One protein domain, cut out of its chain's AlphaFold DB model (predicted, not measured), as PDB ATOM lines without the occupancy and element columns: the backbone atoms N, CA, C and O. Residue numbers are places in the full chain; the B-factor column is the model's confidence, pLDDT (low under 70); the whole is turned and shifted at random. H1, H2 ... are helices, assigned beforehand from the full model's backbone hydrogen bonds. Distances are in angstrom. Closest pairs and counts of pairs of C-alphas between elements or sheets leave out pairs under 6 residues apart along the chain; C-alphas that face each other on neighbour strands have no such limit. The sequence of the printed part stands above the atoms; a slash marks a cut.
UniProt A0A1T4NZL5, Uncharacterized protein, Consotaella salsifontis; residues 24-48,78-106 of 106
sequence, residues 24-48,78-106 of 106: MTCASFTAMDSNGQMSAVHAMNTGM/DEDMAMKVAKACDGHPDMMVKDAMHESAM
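Overview. This is residues 24 to 48 and 78 to 106 of the 106 residues of an uncharacterized protein of Consotaella salsifontis (UniProt A0A1T4NZL5). The longest helix, H2, crosses H3, which H4 also crosses, so that three helices stand steeply to one another in a rounded body. The short H1 packs on H3 and H4. The printed part has 54 residues, with four named helices, H1 to H4 in chain order, and no named strand: all helix, compact, radius of gyration of the C-alphas 9.5 A, spans 25 by 24 by 17 A.

Along the chain. H2, residues 34 to 48, is 21.0 A long from C-alpha 34 at (129.548, 117.373, 110.728). H3, residues 78 to 88, measures 15.1 A; H4, residues 97 to 105, 12.0 A, ending at (128.198, 114.923, 91.846); H1, residues 26 to 30, 6.0 A.

Arrangement. H2 touches H3 with residues 37 to 42 alone, about perpendicular at 84 degrees; the closest C-alphas, of Met 38 and Ala 82, are 5.9 A apart. H3 and H4 touch, closest C-alphas Val 85 and Ala 100 at 5.4 A. H1 only just touches H4, with 3 pairs of C-alphas within 8 A, Cys 26 and Val 97 closest at 5.3 A. In H1, H2, H3 and H4 every O i to N i+4 pair is within hydrogen-bond range.

Size, cuts and confidence. C-alphas 46 and 91, farthest apart, are 26.4 A apart. Residues 49 to 77 are not printed; the gap is 13.5 A. Of the links printed whole, none is long. Residues 46 to 48 and 105 to 106 have pLDDT under 70.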
ATOM      1  N   MET A  24     132.055 129.570 100.078       75.25
ATOM      2  CA  MET A  24     132.743 128.767 101.075       75.25
ATOM      3  C   MET A  24     133.945 128.064 100.443       75.25
ATOM      4  O   MET A  24     133.819 127.365  99.438       75.25
ATOM      5  N   THR A  25     135.114 128.220 101.063       85.25
ATOM      6  CA  THR A  25     136.328 127.475 100.708       85.25
ATOM      7  C   THR A  25     136.384 126.134 101.428       85.25
ATOM      8  O   THR A  25     135.826 125.964 102.515       85.25
ATOM      9  N   CYS A  26     137.107 125.180 100.851       84.38
ATOM     10  CA  CYS A  26     137.350 123.860 101.415       84.38
ATOM     11  C   CYS A  26     137.972 123.923 102.819       84.38
ATOM     12  O   CYS A  26     137.601 123.142 103.695       84.38
ATOM     13  N   ALA A  27     138.842 124.904 103.086       83.12
ATOM     14  CA  ALA A  27     139.342 125.184 104.435       83.12
ATOM     15  C   ALA A  27     138.220 125.555 105.424       83.12
ATOM     16  O   ALA A  27     138.211 125.090 106.561       83.12
ATOM     17  N   SER A  28     137.249 126.360 104.989       84.12
ATOM     18  CA  SER A  28     136.112 126.763 105.826       84.12
ATOM     19  C   SER A  28     135.148 125.600 106.069       84.12
ATOM     20  O   SER A  28     134.633 125.453 107.170       84.12
ATOM     21  N   PHE A  29     134.941 124.749 105.064       82.81
ATOM     22  CA  PHE A  29     134.074 123.572 105.151       82.81
ATOM     23  C   PHE A  29     134.652 122.472 106.044       82.81
ATOM     24  O   PHE A  29     133.961 121.928 106.903       82.81
ATOM     25  N   THR A  30     135.941 122.170 105.890       81.19
ATOM     26  CA  THR A  30     136.639 121.177 106.727       81.19
ATOM     27  C   THR A  30     136.804 121.640 108.176       81.19
ATOM     28  O   THR A  30     136.915 120.806 109.069       81.19
ATOM     29  N   ALA A  31     136.753 122.952 108.427       83.38
ATOM     30  CA  ALA A  31     136.723 123.520 109.770       83.38
ATOM     31  C   ALA A  31     135.340 123.455 110.456       83.38
ATOM     32  O   ALA A  31     135.257 123.749 111.647       83.38
ATOM     33  N   MET A  32     134.261 123.098 109.742       80.44
ATOM     34  CA  MET A  32     132.921 122.950 110.326       80.44
ATOM     35  C   MET A  32     132.703 121.577 110.964       80.44
ATOM     36  O   MET A  32     133.215 120.563 110.495       80.44
ATOM     37  N   ASP A  33     131.850 121.541 111.989       83.31
ATOM     38  CA  ASP A  33     131.306 120.295 112.525       83.31
ATOM     39  C   ASP A  33     130.453 119.555 111.482       83.31
ATOM     40  O   ASP A  33     129.880 120.161 110.570       83.31
ATOM     41  N   SER A  34     130.277 118.244 111.665       75.88
ATOM     42  CA  SER A  34     129.548 117.373 110.728       75.88
ATOM     43  C   SER A  34     128.124 117.859 110.414       75.88
ATOM     44  O   SER A  34     127.674 117.761 109.275       75.88
ATOM     45  N   ASN A  35     127.425 118.455 111.389       77.94
ATOM     46  CA  ASN A  35     126.101 119.054 111.165       77.94
ATOM     47  C   ASN A  35     126.153 120.313 110.283       77.94
ATOM     48  O   ASN A  35     125.236 120.553 109.500       77.94
ATOM     49  N   GLY A  36     127.212 121.118 110.399       77.62
ATOM     50  CA  GLY A  36     127.421 122.298 109.558       77.62
ATOM     51  C   GLY A  36     127.744 121.913 108.116       77.62
ATOM     52  O   GLY A  36     127.176 122.484 107.189       77.62
ATOM     53  N   GLN A  37     128.575 120.881 107.937       76.94
ATOM     54  CA  GLN A  37     128.929 120.332 106.626       76.94
ATOM     55  C   GLN A  37     127.704 119.800 105.874       76.94
ATOM     56  O   GLN A  37     127.483 120.179 104.726       76.94
ATOM     57  N   MET A  38     126.866 118.992 106.531       78.94
ATOM     58  CA  MET A  38     125.625 118.486 105.932       78.94
ATOM     59  C   MET A  38     124.665 119.613 105.550       78.94
ATOM     60  O   MET A  38     124.117 119.601 104.455       78.94
ATOM     61  N   SER A  39     124.488 120.616 106.415       79.69
ATOM     62  CA  SER A  39     123.597 121.747 106.130       79.69
ATOM     63  C   SER A  39     124.097 122.597 104.953       79.69
ATOM     64  O   SER A  39     123.306 123.021 104.110       79.69
ATOM     65  N   ALA A  40     125.414 122.799 104.845       76.38
ATOM     66  CA  ALA A  40     126.026 123.501 103.720       76.38
ATOM     67  C   ALA A  40     125.826 122.734 102.406       76.38
ATOM     68  O   ALA A  40     125.354 123.312 101.427       76.38
ATOM     69  N   VAL A  41     126.118 121.430 102.401       78.56
ATOM     70  CA  VAL A  41     125.894 120.544 101.246       78.56
ATOM     71  C   VAL A  41     124.422 120.521 100.863       78.56
ATOM     72  O   VAL A  41     124.107 120.715  99.699       78.56
ATOM     73  N   HIS A  42     123.508 120.384 101.820       79.94
ATOM     74  CA  HIS A  42     122.072 120.391 101.562       79.94
ATOM     75  C   HIS A  42     121.602 121.708 100.925       79.94
ATOM     76  O   HIS A  42     120.855 121.702  99.944       79.94
ATOM     77  N   ALA A  43     122.068 122.850 101.443       74.88
ATOM     78  CA  ALA A  43     121.744 124.165 100.898       74.88
ATOM     79  C   ALA A  43     122.277 124.346  99.467       74.88
ATOM     80  O   ALA A  43     121.556 124.848  98.605       74.88
ATOM     81  N   MET A  44     123.505 123.898  99.194       74.06
ATOM     82  CA  MET A  44     124.099 123.953  97.854       74.06
ATOM     83  C   MET A  44     123.432 122.966  96.886       74.06
ATOM     84  O   MET A  44     123.134 123.340  95.758       74.06
ATOM     85  N   ASN A  45     123.103 121.751  97.333       73.62
ATOM     86  CA  ASN A  45     122.406 120.734  96.537       73.62
ATOM     87  C   ASN A  45     121.018 121.239  96.122       73.62
ATOM     88  O   ASN A  45     120.642 121.201  94.952       73.62
ATOM     89  N   THR A  46     120.285 121.804  97.085       69.88
ATOM     90  CA  THR A  46     118.968 122.407  96.858       69.88
ATOM     91  C   THR A  46     119.066 123.617  95.926       69.88
ATOM     92  O   THR A  46     118.239 123.763  95.029       69.88
ATOM     93  N   GLY A  47     120.096 124.459  96.076       63.06
ATOM     94  CA  GLY A  47     120.360 125.593  95.185       63.06
ATOM     95  C   GLY A  47     120.684 125.179  93.745       63.06
ATOM     96  O   GLY A  47     120.156 125.775  92.808       63.06
ATOM     97  N   MET A  48     121.480 124.122  93.553       60.00
ATOM     98  CA  MET A  48     121.797 123.567  92.231       60.00
ATOM     99  C   MET A  48     120.570 122.933  91.560       60.00
ATOM    100  O   MET A  48     120.385 123.098  90.356       60.00
ATOM    101  N   ASP A  78     122.860 113.346 101.711       71.56
ATOM    102  CA  ASP A  78     123.627 114.545 102.055       71.56
ATOM    103  C   ASP A  78     124.903 114.176 102.845       71.56
ATOM    104  O   ASP A  78     125.942 114.814 102.674       71.56
ATOM    105  N   GLU A  79     124.875 113.079 103.617       73.25
ATOM    106  CA  GLU A  79     126.056 112.484 104.251       73.25
ATOM    107  C   GLU A  79     127.125 111.996 103.256       73.25
ATOM    108  O   GLU A  79     128.312 112.282 103.434       73.25
ATOM    109  N   ASP A  80     126.736 111.263 102.211       79.25
ATOM    110  CA  ASP A  80     127.667 110.733 101.205       79.25
ATOM    111  C   ASP A  80     128.281 111.865 100.375       79.25
ATOM    112  O   ASP A  80     129.477 111.853 100.069       79.25
ATOM    113  N   MET A  81     127.474 112.879 100.061       77.31
ATOM    114  CA  MET A  81     127.919 114.102  99.397       77.31
ATOM    115  C   MET A  81     128.898 114.880 100.278       77.31
ATOM    116  O   MET A  81     129.970 115.251  99.807       77.31
ATOM    117  N   ALA A  82     128.604 115.059 101.570       79.94
ATOM    118  CA  ALA A  82     129.515 115.722 102.501       79.94
ATOM    119  C   ALA A  82     130.856 114.990 102.631       79.94
ATOM    120  O   ALA A  82     131.908 115.632 102.612       79.94
ATOM    121  N   MET A  83     130.847 113.654 102.688       81.31
ATOM    122  CA  MET A  83     132.079 112.859 102.721       81.31
ATOM    123  C   MET A  83     132.898 112.985 101.433       81.31
ATOM    124  O   MET A  83     134.124 113.105 101.493       81.31
ATOM    125  N   LYS A  84     132.251 112.980 100.263       82.50
ATOM    126  CA  LYS A  84     132.935 113.171  98.977       82.50
ATOM    127  C   LYS A  84     133.518 114.573  98.832       82.50
ATOM    128  O   LYS A  84     134.678 114.694  98.452       82.50
ATOM    129  N   VAL A  85     132.762 115.600  99.213       82.69
ATOM    130  CA  VAL A  85     133.219 116.996  99.213       82.69
ATOM    131  C   VAL A  85     134.403 117.168 100.156       82.69
ATOM    132  O   VAL A  85     135.419 117.725  99.756       82.69
ATOM    133  N   ALA A  86     134.337 116.617 101.372       82.00
ATOM    134  CA  ALA A  86     135.458 116.644 102.310       82.00
ATOM    135  C   ALA A  86     136.717 115.984 101.722       82.00
ATOM    136  O   ALA A  86     137.823 116.472 101.932       82.00
ATOM    137  N   LYS A  87     136.544 114.905 100.951       84.19
ATOM    138  CA  LYS A  87     137.641 114.215 100.268       84.19
ATOM    139  C   LYS A  87     138.189 114.994  99.070       84.19
ATOM    140  O   LYS A  87     139.396 114.999  98.881       84.19
ATOM    141  N   ALA A  88     137.342 115.652  98.283       83.69
ATOM    142  CA  ALA A  88     137.770 116.539  97.198       83.69
ATOM    143  C   ALA A  88     138.498 117.786  97.737       83.69
ATOM    144  O   ALA A  88     139.437 118.289  97.126       83.69
ATOM    145  N   CYS A  89     138.120 118.229  98.936       84.69
ATOM    146  CA  CYS A  89     138.798 119.281  99.680       84.69
ATOM    147  C   CYS A  89     140.138 118.848 100.309       84.69
ATOM    148  O   CYS A  89     140.912 119.712 100.736       84.69
ATOM    149  N   ASP A  90     140.434 117.545 100.387       82.94
ATOM    150  CA  ASP A  90     141.667 117.032 100.991       82.94
ATOM    151  C   ASP A  90     142.882 117.422 100.136       82.94
ATOM    152  O   ASP A  90     142.980 117.089  98.957       82.94
ATOM    153  N   GLY A  91     143.806 118.191 100.718       79.25
ATOM    154  CA  GLY A  91     144.964 118.741 100.001       79.25
ATOM    155  C   GLY A  91     144.681 119.989  99.149       79.25
ATOM    156  O   GLY A  91     145.627 120.556  98.598       79.25
ATOM    157  N   HIS A  92     143.432 120.470  99.097       85.38
ATOM    158  CA  HIS A  92     143.017 121.636  98.308       85.38
ATOM    159  C   HIS A  92     142.250 122.680  99.151       85.38
ATOM    160  O   HIS A  92     141.088 122.972  98.874       85.38
ATOM    161  N   PRO A  93     142.878 123.289 100.176       77.44
ATOM    162  CA  PRO A  93     142.198 124.210 101.097       77.44
ATOM    163  C   PRO A  93     141.641 125.474 100.418       77.44
ATOM    164  O   PRO A  93     140.646 126.025 100.894       77.44
ATOM    165  N   ASP A  94     142.254 125.900  99.309       83.31
ATOM    166  CA  ASP A  94     141.863 127.079  98.524       83.31
ATOM    167  C   ASP A  94     140.758 126.791  97.488       83.31
ATOM    168  O   ASP A  94     140.262 127.715  96.846       83.31
ATOM    169  N   MET A  95     140.369 125.523  97.300       82.19
ATOM    170  CA  MET A  95     139.289 125.149  96.384       82.19
ATOM    171  C   MET A  95     137.935 125.595  96.947       82.19
ATOM    172  O   MET A  95     137.710 125.557  98.158       82.19
ATOM    173  N   MET A  96     137.019 126.022  96.077       85.25
ATOM    174  CA  MET A  96     135.659 126.364  96.487       85.25
ATOM    175  C   MET A  96     134.834 125.095  96.694       85.25
ATOM    176  O   MET A  96     134.888 124.162  95.895       85.25
ATOM    177  N   VAL A  97     134.014 125.074  97.742       82.50
ATOM    178  CA  VAL A  97     133.206 123.901  98.107       82.50
ATOM    179  C   VAL A  97     132.202 123.558  97.008       82.50
ATOM    180  O   VAL A  97     131.953 122.383  96.759       82.50
ATOM    181  N   LYS A  98     131.683 124.560  96.290       80.25
ATOM    182  CA  LYS A  98     130.817 124.341  95.122       80.25
ATOM    183  C   LYS A  98     131.513 123.578  93.995       80.25
ATOM    184  O   LYS A  98     130.875 122.750  93.355       80.25
ATOM    185  N   ASP A  99     132.805 123.820  93.777       82.94
ATOM    186  CA  ASP A  99     133.574 123.154  92.724       82.94
ATOM    187  C   ASP A  99     133.841 121.704  93.136       82.94
ATOM    188  O   ASP A  99     133.556 120.783  92.374       82.94
ATOM    189  N   ALA A 100     134.251 121.498  94.393       82.25
ATOM    190  CA  ALA A 100     134.398 120.175  94.997       82.25
ATOM    191  C   ALA A 100     133.084 119.371  94.967       82.25
ATOM    192  O   ALA A 100     133.085 118.161  94.739       82.25
ATOM    193  N   MET A 101     131.947 120.036  95.180       77.62
ATOM    194  CA  MET A 101     130.618 119.433  95.142       77.62
ATOM    195  C   MET A 101     130.171 119.089  93.726       77.62
ATOM    196  O   MET A 101     129.656 117.993  93.516       77.62
ATOM    197  N   HIS A 102     130.415 119.970  92.756       77.69
ATOM    198  CA  HIS A 102     130.170 119.677  91.349       77.69
ATOM    199  C   HIS A 102     130.994 118.459  90.924       77.69
ATOM    200  O   HIS A 102     130.430 117.536  90.355       77.69
ATOM    201  N   GLU A 103     132.286 118.410  91.270       73.12
ATOM    202  CA  GLU A 103     133.182 117.273  91.000       73.12
ATOM    203  C   GLU A 103     132.732 115.979  91.691       73.12
ATOM    204  O   GLU A 103     132.865 114.893  91.136       73.12
ATOM    205  N   SER A 104     132.128 116.091  92.874       70.19
ATOM    206  CA  SER A 104     131.607 114.956  93.645       70.19
ATOM    207  C   SER A 104     130.270 114.407  93.132       70.19
ATOM    208  O   SER A 104     129.950 113.243  93.418       70.19
ATOM    209  N   ALA A 105     129.495 115.245  92.435       64.19
ATOM    210  CA  ALA A 105     128.198 114.923  91.846       64.19
ATOM    211  C   ALA A 105     128.297 114.338  90.420       64.19
ATOM    212  O   ALA A 105     127.300 113.803  89.931       64.19
ATOM    213  N   MET A 106     129.471 114.432  89.775       52.88
ATOM    214  CA  MET A 106     129.797 113.736  88.515       52.88
ATOM    215  C   MET A 106     130.124 112.255  88.762       52.88
ATOM    216  O   MET A 106     129.878 111.450  87.835       52.88
TER     217      MET A 106